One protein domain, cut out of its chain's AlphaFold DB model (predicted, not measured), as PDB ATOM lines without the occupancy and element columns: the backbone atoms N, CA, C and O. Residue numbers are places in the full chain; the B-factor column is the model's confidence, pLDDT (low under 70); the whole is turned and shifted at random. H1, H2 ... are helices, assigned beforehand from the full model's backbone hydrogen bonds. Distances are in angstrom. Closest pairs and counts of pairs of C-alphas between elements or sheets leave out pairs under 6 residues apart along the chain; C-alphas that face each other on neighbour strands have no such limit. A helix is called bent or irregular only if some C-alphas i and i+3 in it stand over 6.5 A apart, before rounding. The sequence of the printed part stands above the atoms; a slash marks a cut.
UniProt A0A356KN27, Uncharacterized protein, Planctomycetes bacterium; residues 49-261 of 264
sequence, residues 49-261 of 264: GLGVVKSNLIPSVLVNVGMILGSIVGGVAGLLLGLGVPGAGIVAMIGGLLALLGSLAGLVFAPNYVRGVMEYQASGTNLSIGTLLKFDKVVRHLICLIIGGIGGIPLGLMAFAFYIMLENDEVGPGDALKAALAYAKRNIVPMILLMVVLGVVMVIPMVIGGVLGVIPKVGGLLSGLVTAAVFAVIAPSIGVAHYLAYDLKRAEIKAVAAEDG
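Overview. This is residues 49 to 261 of the 264 residues of an uncharacterized protein of Planctomycetes bacterium (UniProt A0A356KN27). Two long helical hairpins, H3 with H4a and H9 with H10a, lie side by side through H3 and H10a, with both hairpin turns at one end. Toward the other end H6, H7, H8 and H10b form a head, while H1 and H2 cross H10a. The printed part has 213 residues with ten named helices, H1 to H10 in order along the chain, and no named strand; the class is all helix. It is compact, with a radius of gyration of the C-alphas of 18.8 A, yet elongated in outline, spanning 64 by 37 by 29 A.

Arrangement. H1, residues 49 to 55, touches residues 233 to 244 alone of H10a, residues 219 to 248, about perpendicular at 75 degrees; the closest C-alphas, Gly 49 and Ser 237, are 4.4 A apart. H2, residues 57 to 63, touches residues 231 to 236 alone of H10a, closest at the C-alphas of Val 61 and Ala 232, 4.8 A. H3, residues 65 to 82, and H4a, residues 88 to 108, form a hairpin at a shallow tilt of 16 degrees; their closest C-alphas, Gly 66 and Gly 102, are 3.5 A apart. H3 touches residues 219 to 232 alone of H10a, opposite ways at a shallow tilt of 24 degrees, closest at the C-alphas of Gly 75 and Gly 224, 4.0 A. By its hydrogen bonds H4, residues 88 to 123, was assigned as one helix, but it is bent, with C-alphas 108 and 111 6.7 A apart; its arm H4b, residues 111 to 123, stands at a steep tilt of 52 degrees to H4a. H5, residues 129 to 132, touches residues 112 to 116 alone of H4b, closest at the C-alphas of Leu 132 and Asn 112, 5.1 A. H6, residues 138 to 149, and H7, residues 154 to 167, form a hairpin, closest at the C-alphas of Cys 144 and Phe 162, 5.5 A. H8, residues 173 to 186, touches H7, closest at the C-alphas of Ala 176 and Ala 161, 4.7 A. H9, residues 188 to 213, forms a hairpin with H10a at a shallow tilt of 14 degrees, closest at the C-alphas of Gly 213 and Gly 219, 3.9 A. H10, residues 219 to 259, likewise assigned as one helix, is bent, with C-alphas 248 and 251 7.7 A apart; its arm H10b, residues 251 to 259, touches residues 178 to 183 alone of H8, closest at the C-alphas of Ala 257 and Ala 179, 5.0 A. Every O i to N i+4 pair is within hydrogen-bond range in H1, H2, H3, H4b, H6, H8 and H10b, against 16 of 17 in H4a, 5 of 10 in H7, 20 of 22 in H9 and 24 of 26 in H10a; H5 is too short for such a pair.

Along the chain. H1 begins at C-alpha 49, (85.382, 143.065, 150.085). From first to last C-alpha H3 measures 25.5 A, H4a 30.6 A, H9 36.6 A and H10a 41.1 A. H7 is irregular, with C-alphas 157 and 160 7.7 A apart, and so is H10a, with C-alphas 232 and 235 6.9 A apart. H10b ends at C-alpha 259, (75.070, 122.447, 170.644).

Size, cuts and confidence. The two C-alphas farthest apart, Pro 86 and Glu 259, are 64.9 A apart. The printed part has no cut, and its links from H1 through to H10 are tight. The mean pLDDT of the printed part is 79.0; 19 residues are under 70, among them residues 144 to 158.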
ATOM      1  N   GLY A  49      83.970 143.422 150.238       80.38
ATOM      2  CA  GLY A  49      85.382 143.065 150.085       80.38
ATOM      3  C   GLY A  49      86.159 144.072 149.236       80.38
ATOM      4  O   GLY A  49      87.199 144.578 149.664       80.38
ATOM      5  N   LEU A  50      85.606 144.437 148.077       80.50
ATOM      6  CA  LEU A  50      86.162 145.473 147.205       80.50
ATOM      7  C   LEU A  50      86.197 146.853 147.880       80.50
ATOM      8  O   LEU A  50      87.171 147.585 147.721       80.50
ATOM      9  N   GLY A  51      85.172 147.212 148.656       80.56
ATOM     10  CA  GLY A  51      85.100 148.472 149.400       80.56
ATOM     11  C   GLY A  51      86.187 148.599 150.468       80.56
ATOM     12  O   GLY A  51      86.835 149.644 150.575       80.56
ATOM     13  N   VAL A  52      86.449 147.521 151.212       80.94
ATOM     14  CA  VAL A  52      87.535 147.464 152.203       80.94
ATOM     15  C   VAL A  52      88.897 147.581 151.526       80.94
ATOM     16  O   VAL A  52      89.720 148.375 151.981       80.94
ATOM     17  N   VAL A  53      89.126 146.852 150.426       82.31
ATOM     18  CA  VAL A  53      90.380 146.935 149.657       82.31
ATOM     19  C   VAL A  53      90.572 148.325 149.064       82.31
ATOM     20  O   VAL A  53      91.663 148.876 149.147       82.31
ATOM     21  N   LYS A  54      89.518 148.947 148.528       80.94
ATOM     22  CA  LYS A  54      89.582 150.325 148.022       80.94
ATOM     23  C   LYS A  54      89.979 151.313 149.122       80.94
ATOM     24  O   LYS A  54      90.807 152.186 148.882       80.94
ATOM     25  N   SER A  55      89.423 151.152 150.320       76.56
ATOM     26  CA  SER A  55      89.699 152.030 151.468       76.56
ATOM     27  C   SER A  55      91.078 151.780 152.092       76.56
ATOM     28  O   SER A  55      91.638 152.665 152.730       76.56
ATOM     29  N   ASN A  56      91.656 150.592 151.871       80.75
ATOM     30  CA  ASN A  56      92.913 150.144 152.476       80.75
ATOM     31  C   ASN A  56      93.911 149.620 151.434       80.75
ATOM     32  O   ASN A  56      94.652 148.670 151.690       80.75
ATOM     33  N   LEU A  57      93.951 150.265 150.263       80.12
ATOM     34  CA  LEU A  57      94.666 149.762 149.090       80.12
ATOM     35  C   LEU A  57      96.147 149.494 149.361       80.12
ATOM     36  O   LEU A  57      96.675 148.468 148.940       80.12
ATOM     37  N   ILE A  58      96.815 150.402 150.074       81.00
ATOM     38  CA  ILE A  58      98.244 150.275 150.383       81.00
ATOM     39  C   ILE A  58      98.494 149.000 151.212       81.00
ATOM     40  O   ILE A  58      99.251 148.146 150.749       81.00
ATOM     41  N   PRO A  59      97.838 148.794 152.374       80.06
ATOM     42  CA  PRO A  59      97.903 147.523 153.088       80.06
ATOM     43  C   PRO A  59      97.548 146.293 152.237       80.06
ATOM     44  O   PRO A  59      98.266 145.297 152.295       80.06
ATOM     45  N   SER A  60      96.492 146.348 151.417       81.06
ATOM     46  CA  SER A  60      96.068 145.217 150.574       81.06
ATOM     47  C   SER A  60      97.128 144.815 149.544       81.06
ATOM     48  O   SER A  60      97.380 143.626 149.339       81.06
ATOM     49  N   VAL A  61      97.783 145.800 148.924       81.06
ATOM     50  CA  VAL A  61      98.887 145.586 147.982       81.06
ATOM     51  C   VAL A  61     100.111 145.029 148.706       81.06
ATOM     52  O   VAL A  61     100.756 144.115 148.197       81.06
ATOM     53  N   LEU A  62     100.416 145.531 149.908       82.06
ATOM     54  CA  LEU A  62     101.575 145.091 150.689       82.06
ATOM     55  C   LEU A  62     101.502 143.613 151.091       82.06
ATOM     56  O   LEU A  62     102.527 142.935 151.059       82.06
ATOM     57  N   VAL A  63     100.308 143.085 151.382       82.06
ATOM     58  CA  VAL A  63     100.115 141.654 151.700       82.06
ATOM     59  C   VAL A  63     100.576 140.741 150.566       82.06
ATOM     60  O   VAL A  63     101.085 139.656 150.826       82.06
ATOM     61  N   ASN A  64     100.439 141.183 149.314       80.31
ATOM     62  CA  ASN A  64     100.791 140.396 148.132       80.31
ATOM     63  C   ASN A  64     101.977 140.980 147.351       80.31
ATOM     64  O   ASN A  64     102.210 140.588 146.208       80.31
ATOM     65  N   VAL A  65     102.752 141.901 147.939       82.44
ATOM     66  CA  VAL A  65     103.755 142.688 147.202       82.44
ATOM     67  C   VAL A  65     104.786 141.818 146.487       82.44
ATOM     68  O   VAL A  65     105.103 142.074 145.329       82.44
ATOM     69  N   GLY A  66     105.261 140.742 147.118       80.94
ATOM     70  CA  GLY A  66     106.221 139.842 146.479       80.94
ATOM     71  C   GLY A  66     105.612 139.047 145.319       80.94
ATOM     72  O   GLY A  66     106.264 138.882 144.293       80.94
ATOM     73  N   MET A  67     104.338 138.647 145.414       81.75
ATOM     74  CA  MET A  67     103.629 138.000 144.302       81.75
ATOM     75  C   MET A  67     103.360 138.968 143.150       81.75
ATOM     76  O   MET A  67     103.512 138.597 141.987       81.75
ATOM     77  N   ILE A  68     103.029 140.223 143.456       81.25
ATOM     78  CA  ILE A  68     102.842 141.293 142.468       81.25
ATOM     79  C   ILE A  68     104.157 141.553 141.726       81.25
ATOM     80  O   ILE A  68     104.193 141.506 140.497       81.25
ATOM     81  N   LEU A  69     105.252 141.764 142.460       81.88
ATOM     82  CA  LEU A  69     106.575 141.987 141.877       81.88
ATOM     83  C   LEU A  69     107.054 140.769 141.084       81.88
ATOM     84  O   LEU A  69     107.512 140.924 139.954       81.88
ATOM     85  N   GLY A  70     106.893 139.563 141.629       83.25
ATOM     86  CA  GLY A  70     107.228 138.318 140.941       83.25
ATOM     87  C   GLY A  70     106.448 138.137 139.639       83.25
ATOM     88  O   GLY A  70     107.033 137.761 138.626       83.25
ATOM     89  N   SER A  71     105.163 138.500 139.623       80.94
ATOM     90  CA  SER A  71     104.316 138.449 138.421       80.94
ATOM     91  C   SER A  71     104.745 139.466 137.363       80.94
ATOM     92  O   SER A  71     104.815 139.133 136.181       80.94
ATOM     93  N   ILE A  72     105.096 140.691 137.769       82.62
ATOM     94  CA  ILE A  72     105.601 141.725 136.852       82.62
ATOM     95  C   ILE A  72     106.947 141.295 136.262       82.62
ATOM     96  O   ILE A  72     107.118 141.319 135.043       82.62
ATOM     97  N   VAL A  73     107.891 140.863 137.103       84.12
ATOM     98  CA  VAL A  73     109.219 140.411 136.664       84.12
ATOM     99  C   VAL A  73     109.106 139.163 135.787       84.12
ATOM    100  O   VAL A  73     109.752 139.096 134.743       84.12
ATOM    101  N   GLY A  74     108.239 138.214 136.145       84.06
ATOM    102  CA  GLY A  74     107.936 137.035 135.333       84.06
ATOM    103  C   GLY A  74     107.337 137.399 133.973       84.06
ATOM    104  O   GLY A  74     107.747 136.851 132.950       84.06
ATOM    105  N   GLY A  75     106.442 138.388 133.926       81.62
ATOM    106  CA  GLY A  75     105.885 138.876 132.668       81.62
ATOM    107  C   GLY A  75     106.917 139.575 131.782       81.62
ATOM    108  O   GLY A  75     106.976 139.326 130.575       81.62
ATOM    109  N   VAL A  76     107.791 140.393 132.377       83.88
ATOM    110  CA  VAL A  76     108.941 140.993 131.682       83.88
ATOM    111  C   VAL A  76     109.874 139.905 131.152       83.88
ATOM    112  O   VAL A  76     110.304 139.981 130.003       83.88
ATOM    113  N   ALA A  77     110.144 138.856 131.927       85.00
ATOM    114  CA  ALA A  77     110.945 137.729 131.463       85.00
ATOM    115  C   ALA A  77     110.293 137.011 130.271       85.00
ATOM    116  O   ALA A  77     110.973 136.729 129.288       85.00
ATOM    117  N   GLY A  78     108.975 136.786 130.307       80.38
ATOM    118  CA  GLY A  78     108.224 136.207 129.190       80.38
ATOM    119  C   GLY A  78     108.286 137.059 127.917       80.38
ATOM    120  O   GLY A  78     108.455 136.525 126.822       80.38
ATOM    121  N   LEU A  79     108.232 138.390 128.052       82.50
ATOM    122  CA  LEU A  79     108.478 139.324 126.948       82.50
ATOM    123  C   LEU A  79     109.899 139.166 126.387       82.50
ATOM    124  O   LEU A  79     110.071 139.001 125.182       82.50
ATOM    125  N   LEU A  80     110.916 139.197 127.253       84.31
ATOM    126  CA  LEU A  80     112.321 139.099 126.849       84.31
ATOM    127  C   LEU A  80     112.634 137.757 126.168       84.31
ATOM    128  O   LEU A  80     113.332 137.741 125.154       84.31
ATOM    129  N   LEU A  81     112.064 136.654 126.665       82.50
ATOM    130  CA  LEU A  81     112.146 135.331 126.038       82.50
ATOM    131  C   LEU A  81     111.491 135.330 124.652       82.50
ATOM    132  O   LEU A  81     112.100 134.872 123.689       82.50
ATOM    133  N   GLY A  82     110.293 135.911 124.522       79.38
ATOM    134  CA  GLY A  82     109.598 136.035 123.236       79.38
ATOM    135  C   GLY A  82     110.326 136.913 122.208       79.38
ATOM    136  O   GLY A  82     110.083 136.786 121.008       79.38
ATOM    137  N   LEU A  83     111.225 137.789 122.663       82.75
ATOM    138  CA  LEU A  83     112.093 138.618 121.824       82.75
ATOM    139  C   LEU A  83     113.477 137.995 121.567       82.75
ATOM    140  O   LEU A  83     114.281 138.602 120.861       82.75
ATOM    141  N   GLY A  84     113.766 136.810 122.115       84.44
ATOM    142  CA  GLY A  84     115.053 136.129 121.946       84.44
ATOM    143  C   GLY A  84     116.219 136.811 122.667       84.44
ATOM    144  O   GLY A  84     117.364 136.679 122.240       84.44
ATOM    145  N   VAL A  85     115.949 137.567 123.736       87.81
ATOM    146  CA  VAL A  85     116.985 138.295 124.479       87.81
ATOM    147  C   VAL A  85     117.810 137.316 125.331       87.81
ATOM    148  O   VAL A  85     117.242 136.626 126.186       87.81
ATOM    149  N   PRO A  86     119.145 137.259 125.161       85.88
ATOM    150  CA  PRO A  86     120.008 136.437 126.006       85.88
ATOM    151  C   PRO A  86     119.884 136.817 127.489       85.88
ATOM    152  O   PRO A  86     119.813 137.994 127.833       85.88
ATOM    153  N   GLY A  87     119.855 135.821 128.378       83.75
ATOM    154  CA  GLY A  87     119.746 136.036 129.829       83.75
ATOM    155  C   GLY A  87     118.318 136.195 130.366       83.75
ATOM    156  O   GLY A  87     118.135 136.262 131.579       83.75
ATOM    157  N   ALA A  88     117.288 136.166 129.513       84.12
ATOM    158  CA  ALA A  88     115.890 136.253 129.950       84.12
ATOM    159  C   ALA A  88     115.468 135.123 130.918       84.12
ATOM    160  O   ALA A  88     114.611 135.333 131.776       84.12
ATOM    161  N   GLY A  89     116.123 133.956 130.857       80.50
ATOM    162  CA  GLY A  89     115.934 132.872 131.830       80.50
ATOM    163  C   GLY A  89     116.337 133.250 133.262       80.50
ATOM    164  O   GLY A  89     115.654 132.867 134.207       80.50
ATOM    165  N   ILE A  90     117.378 134.072 133.437       87.88
ATOM    166  CA  ILE A  90     117.792 134.572 134.760       87.88
ATOM    167  C   ILE A  90     116.717 135.512 135.316       87.88
ATOM    168  O   ILE A  90     116.346 135.411 136.482       87.88
ATOM    169  N   VAL A  91     116.160 136.384 134.470       83.44
ATOM    170  CA  VAL A  91     115.060 137.282 134.856       83.44
ATOM    171  C   VAL A  91     113.818 136.479 135.262       83.44
ATOM    172  O   VAL A  91     113.183 136.806 136.263       83.44
ATOM    173  N   ALA A  92     113.509 135.386 134.552       79.69
ATOM    174  CA  ALA A  92     112.414 134.483 134.915       79.69
ATOM    175  C   ALA A  92     112.646 133.816 136.280       79.69
ATOM    176  O   ALA A  92     111.732 133.775 137.102       79.69
ATOM    177  N   MET A  93     113.871 133.351 136.554       83.38
ATOM    178  CA  MET A  93     114.233 132.779 137.857       83.38
ATOM    179  C   MET A  93     114.094 133.795 138.994       83.38
ATOM    180  O   MET A  93     113.540 133.461 140.039       83.38
ATOM    181  N   ILE A  94     114.542 135.039 138.790       85.88
ATOM    182  CA  ILE A  94     114.372 136.120 139.775       85.88
ATOM    183  C   ILE A  94     112.882 136.382 140.022       85.88
ATOM    184  O   ILE A  94     112.465 136.478 141.174       85.88
ATOM    185  N   GLY A  95     112.065 136.444 138.966       81.88
ATOM    186  CA  GLY A  95     110.613 136.599 139.090       81.88
ATOM    187  C   GLY A  95     109.963 135.466 139.888       81.88
ATOM    188  O   GLY A  95     109.177 135.729 140.797       81.88
ATOM    189  N   GLY A  96     110.350 134.216 139.619       78.38
ATOM    190  CA  GLY A  96     109.891 133.047 140.371       78.38
ATOM    191  C   GLY A  96     110.307 133.079 141.845       78.38
ATOM    192  O   GLY A  96     109.491 132.787 142.718       78.38
ATOM    193  N   LEU A  97     111.539 133.500 142.142       83.94
ATOM    194  CA  LEU A  97     112.022 133.643 143.516       83.94
ATOM    195  C   LEU A  97     111.267 134.742 144.274       83.94
ATOM    196  O   LEU A  97     110.878 134.534 145.420       83.94
ATOM    197  N   LEU A  98     111.015 135.889 143.638       84.81
ATOM    198  CA  LEU A  98     110.215 136.967 144.223       84.81
ATOM    199  C   LEU A  98     108.776 136.521 144.488       84.81
ATOM    200  O   LEU A  98     108.244 136.817 145.556       84.81
ATOM    201  N   ALA A  99     108.170 135.773 143.561       78.88
ATOM    202  CA  ALA A  99     106.842 135.208 143.758       78.88
ATOM    203  C   ALA A  99     106.824 134.219 144.932       78.88
ATOM    204  O   ALA A  99     105.945 134.315 145.780       78.88
ATOM    205  N   LEU A 100     107.819 133.332 145.040       78.00
ATOM    206  CA  LEU A 100     107.937 132.382 146.149       78.00
ATOM    207  C   LEU A 100     108.107 133.090 147.501       78.00
ATOM    208  O   LEU A 100     107.360 132.811 148.437       78.00
ATOM    209  N   LEU A 101     109.058 134.024 147.603       79.56
ATOM    210  CA  LEU A 101     109.263 134.818 148.819       79.56
ATOM    211  C   LEU A 101     108.019 135.646 149.151       79.56
ATOM    212  O   LEU A 101     107.658 135.777 150.316       79.56
ATOM    213  N   GLY A 102     107.336 136.158 148.128       81.06
ATOM    214  CA  GLY A 102     106.063 136.853 148.244       81.06
ATOM    215  C   GLY A 102     104.950 135.985 148.804       81.06
ATOM    216  O   GLY A 102     104.254 136.430 149.707       81.06
ATOM    217  N   SER A 103     104.809 134.750 148.325       75.31
ATOM    218  CA  SER A 103     103.861 133.781 148.874       75.31
ATOM    219  C   SER A 103     104.163 133.502 150.343       75.31
ATOM    220  O   SER A 103     103.261 133.575 151.167       75.31
ATOM    221  N   LEU A 104     105.431 133.267 150.697       76.62
ATOM    222  CA  LEU A 104     105.845 133.017 152.083       76.62
ATOM    223  C   LEU A 104     105.643 134.236 152.997       76.62
ATOM    224  O   LEU A 104     105.234 134.086 154.143       76.62
ATOM    225  N   ALA A 105     105.894 135.449 152.507       78.19
ATOM    226  CA  ALA A 105     105.630 136.676 153.255       78.19
ATOM    227  C   ALA A 105     104.123 136.936 153.397       78.19
ATOM    228  O   ALA A 105     103.655 137.305 154.472       78.19
ATOM    229  N   GLY A 106     103.356 136.679 152.336       73.75
ATOM    230  CA  GLY A 106     101.898 136.758 152.323       73.75
ATOM    231  C   GLY A 106     101.258 135.790 153.310       73.75
ATOM    232  O   GLY A 106     100.267 136.156 153.936       73.75
ATOM    233  N   LEU A 107     101.870 134.618 153.538       71.94
ATOM    234  CA  LEU A 107     101.501 133.750 154.654       71.94
ATOM    235  C   LEU A 107     101.564 134.567 155.955       71.94
ATOM    236  O   LEU A 107     100.546 134.760 156.597       71.94
ATOM    237  N   VAL A 108     102.699 135.162 156.307       76.75
ATOM    238  CA  VAL A 108     102.826 135.906 157.574       76.75
ATOM    239  C   VAL A 108     101.925 137.153 157.644       76.75
ATOM    240  O   VAL A 108     101.367 137.449 158.700       76.75
ATOM    241  N   PHE A 109     101.740 137.881 156.539       82.19
ATOM    242  CA  PHE A 109     100.987 139.141 156.532       82.19
ATOM    243  C   PHE A 109      99.468 138.969 156.443       82.19
ATOM    244  O   PHE A 109      98.740 139.833 156.935       82.19
ATOM    245  N   ALA A 110      98.961 137.887 155.849       79.62
ATOM    246  CA  ALA A 110      97.524 137.701 155.646       79.62
ATOM    247  C   ALA A 110      96.710 137.649 156.959       79.62
ATOM    248  O   ALA A 110      95.687 138.331 157.036       79.62
ATOM    249  N   PRO A 111      97.141 136.948 158.026       80.94
ATOM    250  CA  PRO A 111      96.461 136.971 159.321       80.94
ATOM    251  C   PRO A 111      96.391 138.364 159.946       80.94
ATOM    252  O   PRO A 111      95.352 138.762 160.470       80.94
ATOM    253  N   ASN A 112      97.481 139.125 159.850       85.25
ATOM    254  CA  ASN A 112      97.550 140.495 160.348       85.25
ATOM    255  C   ASN A 112      96.676 141.448 159.538       85.25
ATOM    256  O   ASN A 112      96.014 142.316 160.104       85.25
ATOM    257  N   TYR A 113      96.629 141.262 158.223       84.00
ATOM    258  CA  TYR A 113      95.724 142.000 157.359       84.00
ATOM    259  C   TYR A 113      94.266 141.721 157.712       84.00
ATOM    260  O   TYR A 113      93.503 142.660 157.902       84.00
ATOM    261  N   VAL A 114      93.883 140.453 157.882       84.69
ATOM    262  CA  VAL A 114      92.513 140.085 158.268       84.69
ATOM    263  C   VAL A 114      92.154 140.635 159.647       84.69
ATOM    264  O   VAL A 114      91.053 141.148 159.817       84.69
ATOM    265  N   ARG A 115      93.078 140.622 160.613       82.25
ATOM    266  CA  ARG A 115      92.873 141.302 161.902       82.25
ATOM    267  C   ARG A 115      92.696 142.807 161.747       82.25
ATOM    268  O   ARG A 115      91.787 143.372 162.340       82.25
ATOM    269  N   GLY A 116      93.500 143.449 160.904       84.88
ATOM    270  CA  GLY A 116      93.308 144.857 160.569       84.88
ATOM    271  C   GLY A 116      91.942 145.119 159.927       84.88
ATOM    272  O   GLY A 116      91.306 146.121 160.226       84.88
ATOM    273  N   VAL A 117      91.448 144.200 159.093       85.62
ATOM    274  CA  VAL A 117      90.099 144.268 158.514       85.62
ATOM    275  C   VAL A 117      89.029 144.120 159.597       85.62
ATOM    276  O   VAL A 117      88.073 144.887 159.586       85.62
ATOM    277  N   MET A 118      89.195 143.202 160.553       85.44
ATOM    278  CA  MET A 118      88.311 143.072 161.721       85.44
ATOM    279  C   MET A 118      88.271 144.378 162.538       85.44
ATOM    280  O   MET A 118      87.193 144.866 162.873       85.44
ATOM    281  N   GLU A 119      89.433 144.984 162.808       83.19
ATOM    282  CA  GLU A 119      89.552 146.269 163.515       83.19
ATOM    283  C   GLU A 119      88.898 147.418 162.729       83.19
ATOM    284  O   GLU A 119      88.172 148.231 163.308       83.19
ATOM    285  N   TYR A 120      89.096 147.468 161.409       83.50
ATOM    286  CA  TYR A 120      88.453 148.434 160.515       83.50
ATOM    287  C   TYR A 120      86.930 148.280 160.522       83.50
ATOM    288  O   TYR A 120      86.207 149.266 160.599       83.50
ATOM    289  N   GLN A 121      86.425 147.049 160.501       79.69
ATOM    290  CA  GLN A 121      84.990 146.763 160.534       79.69
ATOM    291  C   GLN A 121      84.370 147.143 161.883       79.69
ATOM    292  O   GLN A 121      83.256 147.661 161.935       79.69
ATOM    293  N   ALA A 122      85.100 146.955 162.983       80.25
ATOM    294  CA  ALA A 122      84.641 147.352 164.309       80.25
ATOM    295  C   ALA A 122      84.661 148.879 164.513       80.25
ATOM    296  O   ALA A 122      83.697 149.432 165.042       80.25
ATOM    297  N   SER A 123      85.738 149.551 164.094       80.56
ATOM    298  CA  SER A 123      86.037 150.942 164.478       80.56
ATOM    299  C   SER A 123      85.890 151.982 163.361       80.56
ATOM    300  O   SER A 123      85.865 153.175 163.646       80.56
ATOM    301  N   GLY A 124      85.843 151.564 162.096       78.81
ATOM    302  CA  GLY A 124      85.939 152.446 160.926       78.81
ATOM    303  C   GLY A 124      87.341 153.021 160.674       78.81
ATOM    304  O   GLY A 124      87.512 153.826 159.761       78.81
ATOM    305  N   THR A 125      88.350 152.635 161.462       78.25
ATOM    306  CA  THR A 125      89.710 153.182 161.349       78.25
ATOM    307  C   THR A 125      90.512 152.425 160.299       78.25
ATOM    308  O   THR A 125      90.637 151.204 160.382       78.25
ATOM    309  N   ASN A 126      91.080 153.145 159.327       78.81
ATOM    310  CA  ASN A 126      91.900 152.559 158.262       78.81
ATOM    311  C   ASN A 126      93.083 151.741 158.807       78.81
ATOM    312  O   ASN A 126      93.688 152.075 159.828       78.81
ATOM    313  N   LEU A 127      93.449 150.695 158.069       81.94
ATOM    314  CA  LEU A 127      94.558 149.810 158.396       81.94
ATOM    315  C   LEU A 127      95.884 150.566 158.299       81.94
ATOM    316  O   LEU A 127      96.237 151.127 157.259       81.94
ATOM    317  N   SER A 128      96.668 150.512 159.371       80.50
ATOM    318  CA  SER A 128      98.044 150.997 159.348       80.50
ATOM    319  C   SER A 128      98.981 149.949 158.737       80.50
ATOM    320  O   SER A 128      98.784 148.746 158.916       80.50
ATOM    321  N   ILE A 129     100.061 150.385 158.078       80.38
ATOM    322  CA  ILE A 129     101.141 149.476 157.644       80.38
ATOM    323  C   ILE A 129     101.730 148.732 158.855       80.38
ATOM    324  O   ILE A 129     102.047 147.549 158.762       80.38
ATOM    325  N   GLY A 130     101.808 149.402 160.011       77.31
ATOM    326  CA  GLY A 130     102.269 148.802 161.264       77.31
ATOM    327  C   GLY A 130     101.433 147.597 161.701       77.31
ATOM    328  O   GLY A 130     101.980 146.674 162.293       77.31
ATOM    329  N   THR A 131     100.145 147.547 161.348       77.62
ATOM    330  CA  THR A 131      99.271 146.400 161.630       77.62
ATOM    331  C   THR A 131      99.737 145.140 160.899       77.62
ATOM    332  O   THR A 131      99.674 144.062 161.477       77.62
ATOM    333  N   LEU A 132     100.280 145.261 159.680       76.25
ATOM    334  CA  LEU A 132     100.793 144.124 158.902       76.25
ATOM    335  C   LEU A 132     102.069 143.517 159.496       76.25
ATOM    336  O   LEU A 132     102.304 142.318 159.352       76.25
ATOM    337  N   LEU A 133     102.870 144.338 160.173       81.44
ATOM    338  CA  LEU A 133     104.193 143.984 160.695       81.44
ATOM    339  C   LEU A 133     104.168 143.572 162.178       81.44
ATOM    340  O   LEU A 133     105.202 143.587 162.844       81.44
ATOM    341  N   LYS A 134     102.999 143.204 162.718       79.50
ATOM    342  CA  LYS A 134     102.879 142.682 164.086       79.50
ATOM    343  C   LYS A 134     103.273 141.200 164.124       79.50
ATOM    344  O   LYS A 134     102.557 140.340 163.620       79.50
ATOM    345  N   PHE A 135     104.426 140.890 164.712       73.25
ATOM    346  CA  PHE A 135     104.950 139.516 164.820       73.25
ATOM    347  C   PHE A 135     104.659 138.860 166.181       73.25
ATOM    348  O   PHE A 135     105.267 137.856 166.543       73.25
ATOM    349  N   ASP A 136     103.719 139.402 166.948       69.81
ATOM    350  CA  ASP A 136     103.406 138.977 168.314       69.81
ATOM    351  C   ASP A 136     102.786 137.569 168.393       69.81
ATOM    352  O   ASP A 136     102.759 136.974 169.468       69.81
ATOM    353  N   LYS A 137     102.323 136.998 167.266       70.75
ATOM    354  CA  LYS A 137     101.696 135.662 167.205       70.75
ATOM    355  C   LYS A 137     102.098 134.831 165.979       70.75
ATOM    356  O   LYS A 137     101.313 134.003 165.521       70.75
ATOM    357  N   VAL A 138     103.332 134.983 165.482       72.00
ATOM    358  CA  VAL A 138     103.818 134.330 164.239       72.00
ATOM    359  C   VAL A 138     103.570 132.823 164.195       72.00
ATOM    360  O   VAL A 138     103.109 132.311 163.181       72.00
ATOM    361  N   VAL A 139     103.831 132.095 165.285       70.25
ATOM    362  CA  VAL A 139     103.617 130.635 165.328       70.25
ATOM    363  C   VAL A 139     102.139 130.296 165.145       70.25
ATOM    364  O   VAL A 139     101.783 129.411 164.371       70.25
ATOM    365  N   ARG A 140     101.258 131.046 165.807       71.06
ATOM    366  CA  ARG A 140      99.810 130.877 165.686       71.06
ATOM    367  C   ARG A 140      99.327 131.253 164.293       71.06
ATOM    368  O   ARG A 140      98.504 130.538 163.737       71.06
ATOM    369  N   HIS A 141      99.865 132.325 163.717       69.19
ATOM    370  CA  HIS A 141      99.607 132.729 162.337       69.19
ATOM    371  C   HIS A 141     100.000 131.627 161.359       69.19
ATOM    372  O   HIS A 141      99.162 131.235 160.558       69.19
ATOM    373  N   LEU A 142     101.198 131.047 161.487       70.75
ATOM    374  CA  LEU A 142     101.646 129.898 160.691       70.75
ATOM    375  C   LEU A 142     100.707 128.698 160.821       70.75
ATOM    376  O   LEU A 142     100.373 128.087 159.813       70.75
ATOM    377  N   ILE A 143     100.216 128.391 162.023       72.44
ATOM    378  CA  ILE A 143      99.238 127.312 162.223       72.44
ATOM    379  C   ILE A 143      97.892 127.656 161.564       72.44
ATOM    380  O   ILE A 143      97.345 126.827 160.837       72.44
ATOM    381  N   CYS A 144      97.384 128.880 161.747       66.38
ATOM    382  CA  CYS A 144      96.168 129.367 161.083       66.38
ATOM    383  C   CYS A 144      96.290 129.259 159.557       66.38
ATOM    384  O   CYS A 144      95.325 128.926 158.880       66.38
ATOM    385  N   LEU A 145      97.482 129.509 159.016       65.12
ATOM    386  CA  LEU A 145      97.782 129.448 157.587       65.12
ATOM    387  C   LEU A 145      98.010 128.039 157.071       65.12
ATOM    388  O   LEU A 145      97.653 127.765 155.940       65.12
ATOM    389  N   ILE A 146      98.586 127.138 157.863       66.31
ATOM    390  CA  ILE A 146      98.668 125.716 157.516       66.31
ATOM    391  C   ILE A 146      97.249 125.156 157.387       66.31
ATOM    392  O   ILE A 146      96.927 124.489 156.405       66.31
ATOM    393  N   ILE A 147      96.382 125.512 158.333       65.00
ATOM    394  CA  ILE A 147      94.965 125.146 158.314       65.00
ATOM    395  C   ILE A 147      94.245 125.842 157.160       65.00
ATOM    396  O   ILE A 147      93.448 125.205 156.491       65.00
ATOM    397  N   GLY A 148      94.546 127.112 156.881       58.19
ATOM    398  CA  GLY A 148      93.945 127.864 155.776       58.19
ATOM    399  C   GLY A 148      94.526 127.576 154.383       58.19
ATOM    400  O   GLY A 148      93.887 127.915 153.394       58.19
ATOM    401  N   GLY A 149      95.719 126.979 154.284       53.28
ATOM    402  CA  GLY A 149      96.553 126.986 153.075       53.28
ATOM    403  C   GLY A 149      96.980 125.618 152.531       53.28
ATOM    404  O   GLY A 149      97.371 125.555 151.369       53.28
ATOM    405  N   ILE A 150      96.897 124.517 153.295       45.66
ATOM    406  CA  ILE A 150      97.335 123.183 152.817       45.66
ATOM    407  C   ILE A 150      96.261 122.410 152.021       45.66
ATOM    408  O   ILE A 150      96.602 121.474 151.302       45.66
ATOM    409  N   GLY A 151      94.981 122.788 152.038       36.78
ATOM    410  CA  GLY A 151      93.955 122.063 151.274       36.78
ATOM    411  C   GLY A 151      93.331 122.881 150.157       36.78
ATOM    412  O   GLY A 151      92.569 123.812 150.398       36.78
ATOM    413  N   GLY A 152      93.565 122.464 148.914       38.16
ATOM    414  CA  GLY A 152      92.620 122.751 147.841       38.16
ATOM    415  C   GLY A 152      91.220 122.227 148.196       38.16
ATOM    416  O   GLY A 152      91.095 121.322 149.010       38.16
ATOM    417  N   ILE A 153      90.198 122.833 147.585       42.22
ATOM    418  CA  ILE A 153      88.788 122.425 147.386       42.22
ATOM    419  C   ILE A 153      87.980 121.943 148.627       42.22
ATOM    420  O   ILE A 153      87.039 122.656 148.980       42.22
ATOM    421  N   PRO A 154      88.269 120.833 149.344       47.81
ATOM    422  CA  PRO A 154      87.626 120.491 150.626       47.81
ATOM    423  C   PRO A 154      87.556 121.602 151.693       47.81
ATOM    424  O   PRO A 154      86.655 121.603 152.532       47.81
ATOM    425  N   LEU A 155      88.492 122.553 151.673       56.50
ATOM    426  CA  LEU A 155      88.704 123.528 152.750       56.50
ATOM    427  C   LEU A 155      87.767 124.731 152.711       56.50
ATOM    428  O   LEU A 155      87.629 125.446 153.699       56.50
ATOM    429  N   GLY A 156      87.034 124.914 151.621       56.38
ATOM    430  CA  GLY A 156      86.002 125.931 151.582       56.38
ATOM    431  C   GLY A 156      84.931 125.764 152.665       56.38
ATOM    432  O   GLY A 156      84.453 126.738 153.239       56.38
ATOM    433  N   LEU A 157      84.652 124.512 153.036       59.69
ATOM    434  CA  LEU A 157      83.772 124.157 154.149       59.69
ATOM    435  C   LEU A 157      84.392 124.474 155.528       59.69
ATOM    436  O   LEU A 157      83.672 124.628 156.503       59.69
ATOM    437  N   MET A 158      85.717 124.598 155.623       68.88
ATOM    438  CA  MET A 158      86.461 124.870 156.862       68.88
ATOM    439  C   MET A 158      87.030 126.293 156.932       68.88
ATOM    440  O   MET A 158      87.693 126.630 157.911       68.88
ATOM    441  N   ALA A 159      86.772 127.142 155.931       70.56
ATOM    442  CA  ALA A 159      87.359 128.478 155.811       70.56
ATOM    443  C   ALA A 159      87.101 129.366 157.044       70.56
ATOM    444  O   ALA A 159      87.893 130.251 157.361       70.56
ATOM    445  N   PHE A 160      86.026 129.095 157.787       83.62
ATOM    446  CA  PHE A 160      85.692 129.811 159.017       83.62
ATOM    447  C   PHE A 160      86.599 129.484 160.206       83.62
ATOM    448  O   PHE A 160      86.749 130.332 161.081       83.62
ATOM    449  N   ALA A 161      87.276 128.330 160.213       83.31
ATOM    450  CA  ALA A 161      88.204 127.955 161.282       83.31
ATOM    451  C   ALA A 161      89.326 128.990 161.439       83.31
ATOM    452  O   ALA A 161      89.687 129.356 162.554       83.31
ATOM    453  N   PHE A 162      89.816 129.520 160.316       82.50
ATOM    454  CA  PHE A 162      90.817 130.580 160.298       82.50
ATOM    455  C   PHE A 162      90.346 131.826 161.062       82.50
ATOM    456  O   PHE A 162      91.070 132.338 161.913       82.50
ATOM    457  N   TYR A 163      89.121 132.292 160.809       85.50
ATOM    458  CA  TYR A 163      88.591 133.492 161.459       85.50
ATOM    459  C   TYR A 163      88.247 133.260 162.933       85.50
ATOM    460  O   TYR A 163      88.538 134.134 163.746       85.50
ATOM    461  N   ILE A 164      87.729 132.074 163.287       87.50
ATOM    462  CA  ILE A 164      87.492 131.671 164.686       87.50
ATOM    463  C   ILE A 164      88.800 131.734 165.475       87.50
ATOM    464  O   ILE A 164      88.852 132.326 166.551       87.50
ATOM    465  N   MET A 165      89.880 131.176 164.920       85.25
ATOM    466  CA  MET A 165      91.189 131.274 165.553       85.25
ATOM    467  C   MET A 165      91.622 132.738 165.662       85.25
ATOM    468  O   MET A 165      92.052 133.169 166.725       85.25
ATOM    469  N   LEU A 166      91.497 133.549 164.613       83.38
ATOM    470  CA  LEU A 166      91.934 134.946 164.691       83.38
ATOM    471  C   LEU A 166      91.194 135.781 165.741       83.38
ATOM    472  O   LEU A 166      91.853 136.636 166.339       83.38
ATOM    473  N   GLU A 167      89.900 135.525 165.953       84.38
ATOM    474  CA  GLU A 167      89.054 136.202 166.943       84.38
ATOM    475  C   GLU A 167      89.326 135.724 168.375       84.38
ATOM    476  O   GLU A 167      89.419 136.551 169.279       84.38
ATOM    477  N   ASN A 168      89.508 134.415 168.580       83.69
ATOM    478  CA  ASN A 168      89.616 133.828 169.916       83.69
ATOM    479  C   ASN A 168      91.006 133.237 170.129       83.69
ATOM    480  O   ASN A 168      91.316 132.156 169.632       83.69
ATOM    481  N   ASP A 169      91.861 133.945 170.873       75.94
ATOM    482  CA  ASP A 169      93.252 133.530 171.097       75.94
ATOM    483  C   ASP A 169      93.400 132.222 171.887       75.94
ATOM    484  O   ASP A 169      94.392 131.515 171.707       75.94
ATOM    485  N   GLU A 170      92.394 131.881 172.689       82.75
ATOM    486  CA  GLU A 170      92.353 130.688 173.541       82.75
ATOM    487  C   GLU A 170      91.872 129.436 172.794       82.75
ATOM    488  O   GLU A 170      92.118 128.314 173.235       82.75
ATOM    489  N   VAL A 171      91.230 129.607 171.633       83.69
ATOM    490  CA  VAL A 171      90.694 128.487 170.856       83.69
ATOM    491  C   VAL A 171      91.822 127.799 170.098       83.69
ATOM    492  O   VAL A 171      92.513 128.390 169.254       83.69
ATOM    493  N   GLY A 172      91.992 126.514 170.401       81.56
ATOM    494  CA  GLY A 172      92.934 125.646 169.718       81.56
ATOM    495  C   GLY A 172      92.512 125.354 168.268       81.56
ATOM    496  O   GLY A 172      91.321 125.337 167.952       81.56
ATOM    497  N   PRO A 173      93.473 125.034 167.381       81.06
ATOM    498  CA  PRO A 173      93.217 124.614 166.001       81.06
ATOM    499  C   PRO A 173      92.104 123.580 165.827       81.06
ATOM    500  O   PRO A 173      91.285 123.690 164.918       81.06
ATOM    501  N   GLY A 174      92.085 122.566 166.696       82.06
ATOM    502  CA  GLY A 174      91.145 121.455 166.604       82.06
ATOM    503  C   GLY A 174      89.701 121.891 166.827       82.06
ATOM    504  O   GLY A 174      88.825 121.474 166.078       82.06
ATOM    505  N   ASP A 175      89.453 122.754 167.809       87.62
ATOM    506  CA  ASP A 175      88.094 123.179 168.150       87.62
ATOM    507  C   ASP A 175      87.563 124.215 167.160       87.62
ATOM    508  O   ASP A 175      86.415 124.108 166.730       87.62
ATOM    509  N   ALA A 176      88.424 125.106 166.656       86.38
ATOM    510  CA  ALA A 176      88.075 125.977 165.534       86.38
ATOM    511  C   ALA A 176      87.691 125.179 164.274       86.38
ATOM    512  O   ALA A 176      86.712 125.507 163.599       86.38
ATOM    513  N   LEU A 177      88.431 124.106 163.968       86.94
ATOM    514  CA  LEU A 177      88.139 123.242 162.822       86.94
ATOM    515  C   LEU A 177      86.819 122.489 163.004       86.94
ATOM    516  O   LEU A 177      86.011 122.432 162.078       86.94
ATOM    517  N   LYS A 178      86.586 121.927 164.198       86.81
ATOM    518  CA  LYS A 178      85.336 121.233 164.532       86.81
ATOM    519  C   LYS A 178      84.141 122.176 164.451       86.81
ATOM    520  O   LYS A 178      83.135 121.795 163.871       86.81
ATOM    521  N   ALA A 179      84.263 123.397 164.964       87.25
ATOM    522  CA  ALA A 179      83.206 124.398 164.898       87.25
ATOM    523  C   ALA A 179      82.863 124.791 163.456       87.25
ATOM    524  O   ALA A 179      81.696 124.780 163.064       87.25
ATOM    525  N   ALA A 180      83.881 125.082 162.639       87.69
ATOM    526  CA  ALA A 180      83.680 125.392 161.227       87.69
ATOM    527  C   ALA A 180      83.030 124.216 160.478       87.69
ATOM    528  O   ALA A 180      82.094 124.410 159.706       87.69
ATOM    529  N   LEU A 181      83.471 122.987 160.763       86.62
ATOM    530  CA  LEU A 181      82.877 121.765 160.225       86.62
ATOM    531  C   LEU A 181      81.428 121.554 160.666       86.62
ATOM    532  O   LEU A 181      80.605 121.163 159.842       86.62
ATOM    533  N   ALA A 182      81.118 121.757 161.946       87.75
ATOM    534  CA  ALA A 182      79.775 121.596 162.492       87.75
ATOM    535  C   ALA A 182      78.800 122.536 161.776       87.75
ATOM    536  O   ALA A 182      77.760 122.101 161.274       87.75
ATOM    537  N   TYR A 183      79.206 123.796 161.604       88.75
ATOM    538  CA  TYR A 183      78.464 124.762 160.805       88.75
ATOM    539  C   TYR A 183      78.304 124.306 159.349       88.75
ATOM    540  O   TYR A 183      77.190 124.245 158.827       88.75
ATOM    541  N   ALA A 184      79.404 123.943 158.689       85.38
ATOM    542  CA  ALA A 184      79.393 123.591 157.275       85.38
ATOM    543  C   ALA A 184      78.588 122.326 156.965       85.38
ATOM    544  O   ALA A 184      77.984 122.244 155.902       85.38
ATOM    545  N   LYS A 185      78.522 121.359 157.886       85.19
ATOM    546  CA  LYS A 185      77.665 120.173 157.740       85.19
ATOM    547  C   LYS A 185      76.185 120.542 157.688       85.19
ATOM    548  O   LYS A 185      75.450 119.981 156.880       85.19
ATOM    549  N   ARG A 186      75.754 121.494 158.519       84.38
ATOM    550  CA  ARG A 186      74.361 121.970 158.566       84.38
ATOM    551  C   ARG A 186      74.037 122.920 157.409       84.38
ATOM    552  O   ARG A 186      72.905 122.965 156.943       84.38
ATOM    553  N   ASN A 187      75.051 123.617 156.903       84.44
ATOM    554  CA  ASN A 187      74.947 124.650 155.875       84.44
ATOM    555  C   ASN A 187      75.750 124.303 154.603       84.44
ATOM    556  O   ASN A 187      76.373 125.167 153.985       84.44
ATOM    557  N   ILE A 188      75.746 123.033 154.183       81.94
ATOM    558  CA  ILE A 188      76.649 122.549 153.124       81.94
ATOM    559  C   ILE A 188      76.403 123.221 151.769       81.94
ATOM    560  O   ILE A 188      77.347 123.625 151.096       81.94
ATOM    561  N   VAL A 189      75.136 123.399 151.387       81.94
ATOM    562  CA  VAL A 189      74.745 124.016 150.112       81.94
ATOM    563  C   VAL A 189      75.224 125.467 150.016       81.94
ATOM    564  O   VAL A 189      75.948 125.781 149.069       81.94
ATOM    565  N   PRO A 190      74.891 126.369 150.964       80.62
ATOM    566  CA  PRO A 190      75.373 127.741 150.883       80.62
ATOM    567  C   PRO A 190      76.900 127.850 150.987       80.62
ATOM    568  O   PRO A 190      77.479 128.704 150.319       80.62
ATOM    569  N   MET A 191      77.568 126.967 151.738       79.75
ATOM    570  CA  MET A 191      79.032 126.939 151.795       79.75
ATOM    571  C   MET A 191      79.659 126.519 150.459       79.75
ATOM    572  O   MET A 191      80.615 127.147 150.010       79.75
ATOM    573  N   ILE A 192      79.104 125.515 149.772       80.50
ATOM    574  CA  ILE A 192      79.544 125.146 148.418       80.50
ATOM    575  C   ILE A 192      79.334 126.315 147.454       80.50
ATOM    576  O   ILE A 192      80.239 126.641 146.689       80.50
ATOM    577  N   LEU A 193      78.176 126.981 147.505       81.81
ATOM    578  CA  LEU A 193      77.895 128.131 146.643       81.81
ATOM    579  C   LEU A 193      78.866 129.288 146.890       81.81
ATOM    580  O   LEU A 193      79.379 129.851 145.928       81.81
ATOM    581  N   LEU A 194      79.180 129.596 148.151       80.50
ATOM    582  CA  LEU A 194      80.195 130.592 148.505       80.50
ATOM    583  C   LEU A 194      81.540 130.268 147.855       80.50
ATOM    584  O   LEU A 194      82.169 131.139 147.261       80.50
ATOM    585  N   MET A 195      81.943 129.003 147.902       77.88
ATOM    586  CA  MET A 195      83.223 128.559 147.358       77.88
ATOM    587  C   MET A 195      83.265 128.569 145.845       77.88
ATOM    588  O   MET A 195      84.262 128.988 145.263       77.88
ATOM    589  N   VAL A 196      82.177 128.158 145.200       80.44
ATOM    590  CA  VAL A 196      82.058 128.237 143.746       80.44
ATOM    591  C   VAL A 196      82.109 129.695 143.303       80.44
ATOM    592  O   VAL A 196      82.892 130.025 142.420       80.44
ATOM    593  N   VAL A 197      81.345 130.587 143.938       81.81
ATOM    594  CA  VAL A 197      81.317 132.010 143.574       81.81
ATOM    595  C   VAL A 197      82.693 132.651 143.761       81.81
ATOM    596  O   VAL A 197      83.214 133.263 142.829       81.81
ATOM    597  N   LEU A 198      83.320 132.481 144.927       77.75
ATOM    598  CA  LEU A 198      84.625 133.085 145.209       77.75
ATOM    599  C   LEU A 198      85.747 132.452 144.371       77.75
ATOM    600  O   LEU A 198      86.617 133.167 143.874       77.75
ATOM    601  N   GLY A 199      85.687 131.140 144.135       74.12
ATOM    602  CA  GLY A 199      86.607 130.429 143.251       74.12
ATOM    603  C   GLY A 199      86.498 130.897 141.800       74.12
ATOM    604  O   GLY A 199      87.510 131.196 141.177       74.12
ATOM    605  N   VAL A 200      85.284 131.046 141.266       78.44
ATOM    606  CA  VAL A 200      85.057 131.547 139.900       78.44
ATOM    607  C   VAL A 200      85.578 132.977 139.741       78.44
ATOM    608  O   VAL A 200      86.259 133.269 138.756       78.44
ATOM    609  N   VAL A 201      85.335 133.855 140.724       76.62
ATOM    610  CA  VAL A 201      85.854 135.235 140.724       76.62
ATOM    611  C   VAL A 201      87.389 135.266 140.708       76.62
ATOM    612  O   VAL A 201      87.970 136.140 140.068       76.62
ATOM    613  N   MET A 202      88.054 134.300 141.350       73.69
ATOM    614  CA  MET A 202      89.515 134.166 141.310       73.69
ATOM    615  C   MET A 202      90.023 133.590 139.979       73.69
ATOM    616  O   MET A 202      91.009 134.073 139.426       73.69
ATOM    617  N   VAL A 203      89.357 132.552 139.463       70.19
ATOM    618  CA  VAL A 203      89.820 131.763 138.313       70.19
ATOM    619  C   VAL A 203      89.652 132.515 136.996       70.19
ATOM    620  O   VAL A 203      90.553 132.454 136.164       70.19
ATOM    621  N   ILE A 204      88.553 133.253 136.792       76.88
ATOM    622  CA  ILE A 204      88.293 133.962 135.522       76.88
ATOM    623  C   ILE A 204      89.469 134.882 135.130       76.88
ATOM    624  O   ILE A 204      89.998 134.731 134.027       76.88
ATOM    625  N   PRO A 205      89.946 135.791 136.001       72.25
ATOM    626  CA  PRO A 205      91.107 136.626 135.700       72.25
ATOM    627  C   PRO A 205      92.396 135.839 135.438       72.25
ATOM    628  O   PRO A 205      93.184 136.235 134.580       72.25
ATOM    629  N   MET A 206      92.617 134.723 136.143       68.81
ATOM    630  CA  MET A 206      93.795 133.873 135.928       68.81
ATOM    631  C   MET A 206      93.741 133.174 134.566       68.81
ATOM    632  O   MET A 206      94.750 133.113 133.868       68.81
ATOM    633  N   VAL A 207      92.559 132.715 134.145       72.31
ATOM    634  CA  VAL A 207      92.331 132.155 132.804       72.31
ATOM    635  C   VAL A 207      92.564 133.221 131.735       72.31
ATOM    636  O   VAL A 207      93.270 132.955 130.764       72.31
ATOM    637  N   ILE A 208      92.056 134.445 131.928       75.75
ATOM    638  CA  ILE A 208      92.321 135.577 131.025       75.75
ATOM    639  C   ILE A 208      93.829 135.847 130.934       75.75
ATOM    640  O   ILE A 208      94.366 135.954 129.834       75.75
ATOM    641  N   GLY A 209      94.532 135.893 132.070       72.00
ATOM    642  CA  GLY A 209      95.987 136.046 132.110       72.00
ATOM    643  C   GLY A 209      96.723 134.931 131.358       72.00
ATOM    644  O   GLY A 209      97.675 135.210 130.629       72.00
ATOM    645  N   GLY A 210      96.260 133.684 131.476       70.31
ATOM    646  CA  GLY A 210      96.803 132.535 130.750       70.31
ATOM    647  C   GLY A 210      96.607 132.640 129.237       70.31
ATOM    648  O   GLY A 210      97.566 132.474 128.487       70.31
ATOM    649  N   VAL A 211      95.401 132.996 128.784       75.31
ATOM    650  CA  VAL A 211      95.087 133.198 127.356       75.31
ATOM    651  C   VAL A 211      95.914 134.341 126.767       75.31
ATOM    652  O   VAL A 211      96.489 134.195 125.688       75.31
ATOM    653  N   LEU A 212      96.042 135.459 127.488       73.19
ATOM    654  CA  LEU A 212      96.898 136.574 127.075       73.19
ATOM    655  C   LEU A 212      98.369 136.155 126.978       73.19
ATOM    656  O   LEU A 212      99.069 136.621 126.084       73.19
ATOM    657  N   GLY A 213      98.813 135.230 127.835       69.81
ATOM    658  CA  GLY A 213     100.156 134.645 127.830       69.81
ATOM    659  C   GLY A 213     100.559 133.975 126.515       69.81
ATOM    660  O   GLY A 213     101.745 133.940 126.192       69.81
ATOM    661  N   VAL A 214      99.588 133.502 125.729       71.69
ATOM    662  CA  VAL A 214      99.822 132.793 124.460       71.69
ATOM    663  C   VAL A 214     100.161 133.754 123.310       71.69
ATOM    664  O   VAL A 214     100.661 133.328 122.271       71.69
ATOM    665  N   ILE A 215      99.934 135.064 123.476       75.94
ATOM    666  CA  ILE A 215     100.190 136.048 122.418       75.94
ATOM    667  C   ILE A 215     101.707 136.176 122.181       75.94
ATOM    668  O   ILE A 215     102.438 136.595 123.086       75.94
ATOM    669  N   PRO A 216     102.215 135.898 120.965       72.19
ATOM    670  CA  PRO A 216     103.639 136.015 120.678       72.19
ATOM    671  C   PRO A 216     104.164 137.423 120.975       72.19
ATOM    672  O   PRO A 216     103.520 138.422 120.658       72.19
ATOM    673  N   LYS A 217     105.366 137.503 121.552       72.00
ATOM    674  CA  LYS A 217     106.123 138.741 121.822       72.00
ATOM    675  C   LYS A 217     105.535 139.714 122.845       72.00
ATOM    676  O   LYS A 217     106.286 140.559 123.295       72.00
ATOM    677  N   VAL A 218     104.260 139.652 123.222       74.00
ATOM    678  CA  VAL A 218     103.687 140.547 124.258       74.00
ATOM    679  C   VAL A 218     102.921 139.804 125.347       74.00
ATOM    680  O   VAL A 218     102.653 140.377 126.402       74.00
ATOM    681  N   GLY A 219     102.617 138.524 125.127       73.56
ATOM    682  CA  GLY A 219     101.769 137.738 126.010       73.56
ATOM    683  C   GLY A 219     102.337 137.571 127.409       73.56
ATOM    684  O   GLY A 219     101.601 137.722 128.376       73.56
ATOM    685  N   GLY A 220     103.656 137.388 127.537       73.38
ATOM    686  CA  GLY A 220     104.321 137.336 128.841       73.38
ATOM    687  C   GLY A 220     104.049 138.583 129.685       73.38
ATOM    688  O   GLY A 220     103.580 138.472 130.816       73.38
ATOM    689  N   LEU A 221     104.253 139.779 129.120       79.75
ATOM    690  CA  LEU A 221     104.045 141.036 129.845       79.75
ATOM    691  C   LEU A 221     102.574 141.227 130.228       79.75
ATOM    692  O   LEU A 221     102.283 141.570 131.372       79.75
ATOM    693  N   LEU A 222     101.651 140.984 129.295       77.81
ATOM    694  CA  LEU A 222     100.216 141.117 129.557       77.81
ATOM    695  C   LEU A 222      99.749 140.130 130.631       77.81
ATOM    696  O   LEU A 222      99.058 140.529 131.564       77.81
ATOM    697  N   SER A 223     100.185 138.873 130.550       75.38
ATOM    698  CA  SER A 223      99.893 137.841 131.546       75.38
ATOM    699  C   SER A 223     100.404 138.232 132.936       75.38
ATOM    700  O   SER A 223      99.657 138.166 133.915       75.38
ATOM    701  N   GLY A 224     101.641 138.734 133.023       76.25
ATOM    702  CA  GLY A 224     102.236 139.202 134.277       76.25
ATOM    703  C   GLY A 224     101.502 140.393 134.892       76.25
ATOM    704  O   GLY A 224     101.267 140.412 136.097       76.25
ATOM    705  N   LEU A 225     101.074 141.359 134.070       81.00
ATOM    706  CA  LEU A 225     100.298 142.519 134.521       81.00
ATOM    707  C   LEU A 225      98.891 142.134 134.994       81.00
ATOM    708  O   LEU A 225      98.452 142.622 136.036       81.00
ATOM    709  N   VAL A 226      98.199 141.241 134.277       80.25
ATOM    710  CA  VAL A 226      96.896 140.726 134.726       80.25
ATOM    711  C   VAL A 226      97.056 139.985 136.048       80.25
ATOM    712  O   VAL A 226      96.339 140.275 136.998       80.25
ATOM    713  N   THR A 227      98.047 139.101 136.153       78.44
ATOM    714  CA  THR A 227      98.313 138.340 137.381       78.44
ATOM    715  C   THR A 227      98.629 139.270 138.559       78.44
ATOM    716  O   THR A 227      98.082 139.108 139.648       78.44
ATOM    717  N   ALA A 228      99.429 140.315 138.333       79.69
ATOM    718  CA  ALA A 228      99.713 141.338 139.333       79.69
ATOM    719  C   ALA A 228      98.446 142.084 139.793       79.69
ATOM    720  O   ALA A 228      98.246 142.271 140.992       79.69
ATOM    721  N   ALA A 229      97.558 142.463 138.867       80.44
ATOM    722  CA  ALA A 229      96.290 143.112 139.199       80.44
ATOM    723  C   ALA A 229      95.361 142.200 140.022       80.44
ATOM    724  O   ALA A 229      94.727 142.654 140.978       80.44
ATOM    725  N   VAL A 230      95.325 140.900 139.705       80.06
ATOM    726  CA  VAL A 230      94.571 139.896 140.473       80.06
ATOM    727  C   VAL A 230      95.050 139.848 141.920       80.06
ATOM    728  O   VAL A 230      94.233 139.919 142.838       80.06
ATOM    729  N   PHE A 231      96.363 139.791 142.145       78.25
ATOM    730  CA  PHE A 231      96.919 139.724 143.498       78.25
ATOM    731  C   PHE A 231      96.856 141.046 144.267       78.25
ATOM    732  O   PHE A 231      96.764 141.030 145.492       78.25
ATOM    733  N   ALA A 232      96.848 142.185 143.575       78.38
ATOM    734  CA  ALA A 232      96.695 143.495 144.204       78.38
ATOM    735  C   ALA A 232      95.272 143.754 144.722       78.38
ATOM    736  O   ALA A 232      95.103 144.464 145.712       78.38
ATOM    737  N   VAL A 233      94.253 143.206 144.050       78.38
ATOM    738  CA  VAL A 233      92.856 143.619 144.262       78.38
ATOM    739  C   VAL A 233      91.943 142.441 144.548       78.38
ATOM    740  O   VAL A 233      91.262 142.417 145.571       78.38
ATOM    741  N   ILE A 234      91.922 141.451 143.661       78.44
ATOM    742  CA  ILE A 234      90.926 140.376 143.683       78.44
ATOM    743  C   ILE A 234      91.211 139.410 144.830       78.44
ATOM    744  O   ILE A 234      90.317 139.135 145.623       78.44
ATOM    745  N   ALA A 235      92.458 138.956 144.977       79.06
ATOM    746  CA  ALA A 235      92.855 138.061 146.063       79.06
ATOM    747  C   ALA A 235      92.549 138.635 147.466       79.06
ATOM    748  O   ALA A 235      91.848 137.965 148.232       79.06
ATOM    749  N   PRO A 236      92.967 139.871 147.821       77.44
ATOM    750  CA  PRO A 236      92.606 140.442 149.116       77.44
ATOM    751  C   PRO A 236      91.098 140.703 149.240       77.44
ATOM    752  O   PRO A 236      90.557 140.508 150.325       77.44
ATOM    753  N   SER A 237      90.392 141.058 148.158       79.38
ATOM    754  CA  SER A 237      88.930 141.246 148.194       79.38
ATOM    755  C   SER A 237      88.192 139.944 148.496       79.38
ATOM    756  O   SER A 237      87.251 139.949 149.282       79.38
ATOM    757  N   ILE A 238      88.640 138.820 147.928       80.00
ATOM    758  CA  ILE A 238      88.105 137.488 148.228       80.00
ATOM    759  C   ILE A 238      88.382 137.119 149.687       80.00
ATOM    760  O   ILE A 238      87.489 136.610 150.361       80.00
ATOM    761  N   GLY A 239      89.585 137.398 150.199       79.56
ATOM    762  CA  GLY A 239      89.919 137.170 151.610       79.56
ATOM    763  C   GLY A 239      89.031 137.973 152.568       79.56
ATOM    764  O   GLY A 239      88.588 137.446 153.588       79.56
ATOM    765  N   VAL A 240      88.709 139.223 152.217       82.38
ATOM    766  CA  VAL A 240      87.757 140.044 152.979       82.38
ATOM    767  C   VAL A 240      86.326 139.530 152.826       82.38
ATOM    768  O   VAL A 240      85.616 139.442 153.819       82.38
ATOM    769  N   ALA A 241      85.891 139.149 151.624       82.38
ATOM    770  CA  ALA A 241      84.549 138.612 151.402       82.38
ATOM    771  C   ALA A 241      84.303 137.328 152.217       82.38
ATOM    772  O   ALA A 241      83.226 137.159 152.783       82.38
ATOM    773  N   HIS A 242      85.312 136.460 152.346       83.75
ATOM    774  CA  HIS A 242      85.260 135.300 153.240       83.75
ATOM    775  C   HIS A 242      85.125 135.706 154.713       83.75
ATOM    776  O   HIS A 242      84.334 135.105 155.438       83.75
ATOM    777  N   TYR A 243      85.855 136.738 155.152       85.56
ATOM    778  CA  TYR A 243      85.714 137.262 156.510       85.56
ATOM    779  C   TYR A 243      84.312 137.836 156.755       85.56
ATOM    780  O   TYR A 243      83.699 137.535 157.769       85.56
ATOM    781  N   LEU A 244      83.772 138.620 155.824       84.25
ATOM    782  CA  LEU A 244      82.427 139.186 155.953       84.25
ATOM    783  C   LEU A 244      81.349 138.090 155.965       84.25
ATOM    784  O   LEU A 244      80.365 138.195 156.691       84.25
ATOM    785  N   ALA A 245      81.555 137.009 155.207       84.44
ATOM    786  CA  ALA A 245      80.696 135.830 155.247       84.44
ATOM    787  C   ALA A 245      80.744 135.143 156.621       84.44
ATOM    788  O   ALA A 245      79.700 134.750 157.141       84.44
ATOM    789  N   TYR A 246      81.936 135.035 157.218       87.00
ATOM    790  CA  TYR A 246      82.101 134.565 158.592       87.00
ATOM    791  C   TYR A 246      81.394 135.488 159.587       87.00
ATOM    792  O   TYR A 246      80.646 135.005 160.428       87.00
ATOM    793  N   ASP A 247      81.583 136.802 159.472       87.50
ATOM    794  CA  ASP A 247      81.030 137.788 160.397       87.50
ATOM    795  C   ASP A 247      79.496 137.749 160.438       87.50
ATOM    796  O   ASP A 247      78.904 137.639 161.512       87.50
ATOM    797  N   LEU A 248      78.855 137.689 159.265       85.88
ATOM    798  CA  LEU A 248      77.404 137.514 159.131       85.88
ATOM    799  C   LEU A 248      76.887 136.235 159.801       85.88
ATOM    800  O   LEU A 248      75.748 136.190 160.262       85.88
ATOM    801  N   LYS A 249      77.701 135.177 159.821       87.31
ATOM    802  CA  LYS A 249      77.336 133.856 160.347       87.31
ATOM    803  C   LYS A 249      77.914 133.563 161.723       87.31
ATOM    804  O   LYS A 249      77.640 132.506 162.281       87.31
ATOM    805  N   ARG A 250      78.645 134.507 162.312       88.94
ATOM    806  CA  ARG A 250      79.408 134.325 163.548       88.94
ATOM    807  C   ARG A 250      78.543 133.823 164.704       88.94
ATOM    808  O   ARG A 250      78.920 132.870 165.378       88.94
ATOM    809  N   ALA A 251      77.376 134.433 164.912       89.12
ATOM    810  CA  ALA A 251      76.446 134.032 165.968       89.12
ATOM    811  C   ALA A 251      75.881 132.617 165.743       89.12
ATOM    812  O   ALA A 251      75.810 131.826 166.679       89.12
ATOM    813  N   GLU A 252      75.545 132.280 164.495       89.12
ATOM    814  CA  GLU A 252      75.047 130.953 164.108       89.12
ATOM    815  C   GLU A 252      76.132 129.879 164.300       89.12
ATOM    816  O   GLU A 252      75.860 128.813 164.840       89.12
ATOM    817  N   ILE A 253      77.384 130.178 163.939       89.56
ATOM    818  CA  ILE A 253      78.537 129.288 164.150       89.56
ATOM    819  C   ILE A 253      78.750 129.020 165.645       89.56
ATOM    820  O   ILE A 253      78.933 127.865 166.026       89.56
ATOM    821  N   LYS A 254      78.694 130.058 166.494       91.06
ATOM    822  CA  LYS A 254      78.809 129.912 167.957       91.06
ATOM    823  C   LYS A 254      77.669 129.072 168.539       91.06
ATOM    824  O   LYS A 254      77.928 128.205 169.367       91.06
ATOM    825  N   ALA A 255      76.437 129.272 168.072       91.56
ATOM    826  CA  ALA A 255      75.289 128.473 168.501       91.56
ATOM    827  C   ALA A 255      75.445 126.990 168.121       91.56
ATOM    828  O   ALA A 255      75.321 126.117 168.976       91.56
ATOM    829  N   VAL A 256      75.806 126.707 166.865       90.75
ATOM    830  CA  VAL A 256      76.026 125.335 166.377       90.75
ATOM    831  C   VAL A 256      77.176 124.648 167.119       90.75
ATOM    832  O   VAL A 256      77.060 123.482 167.481       90.75
ATOM    833  N   ALA A 257      78.276 125.359 167.375       89.94
ATOM    834  CA  ALA A 257      79.394 124.820 168.144       89.94
ATOM    835  C   ALA A 257      78.992 124.479 169.588       89.94
ATOM    836  O   ALA A 257      79.356 123.413 170.080       89.94
ATOM    837  N   ALA A 258      78.197 125.337 170.236       91.94
ATOM    838  CA  ALA A 258      77.716 125.101 171.595       91.94
ATOM    839  C   ALA A 258      76.804 123.865 171.693       91.94
ATOM    840  O   ALA A 258      76.943 123.085 172.633       91.94
ATOM    841  N   GLU A 259      75.915 123.651 170.717       92.81
ATOM    842  CA  GLU A 259      75.070 122.447 170.644       92.81
ATOM    843  C   GLU A 259      75.891 121.155 170.525       92.81
ATOM    844  O   GLU A 259      75.529 120.130 171.099       92.81
ATOM    845  N   ASP A 260      77.023 121.224 169.825       88.94
ATOM    846  CA  ASP A 260      77.943 120.104 169.636       88.94
ATOM    847  C   ASP A 260      78.978 119.991 170.788       88.94
ATOM    848  O   ASP A 260      79.885 119.158 170.734       88.94
ATOM    849  N   GLY A 261      78.865 120.813 171.843       89.69
ATOM    850  CA  GLY A 261      79.754 120.801 173.013       89.69
ATOM    851  C   GLY A 261      81.160 121.364 172.760       89.69
ATOM    852  O   GLY A 261      82.088 121.075 173.515       89.69
TER     853      GLY A 261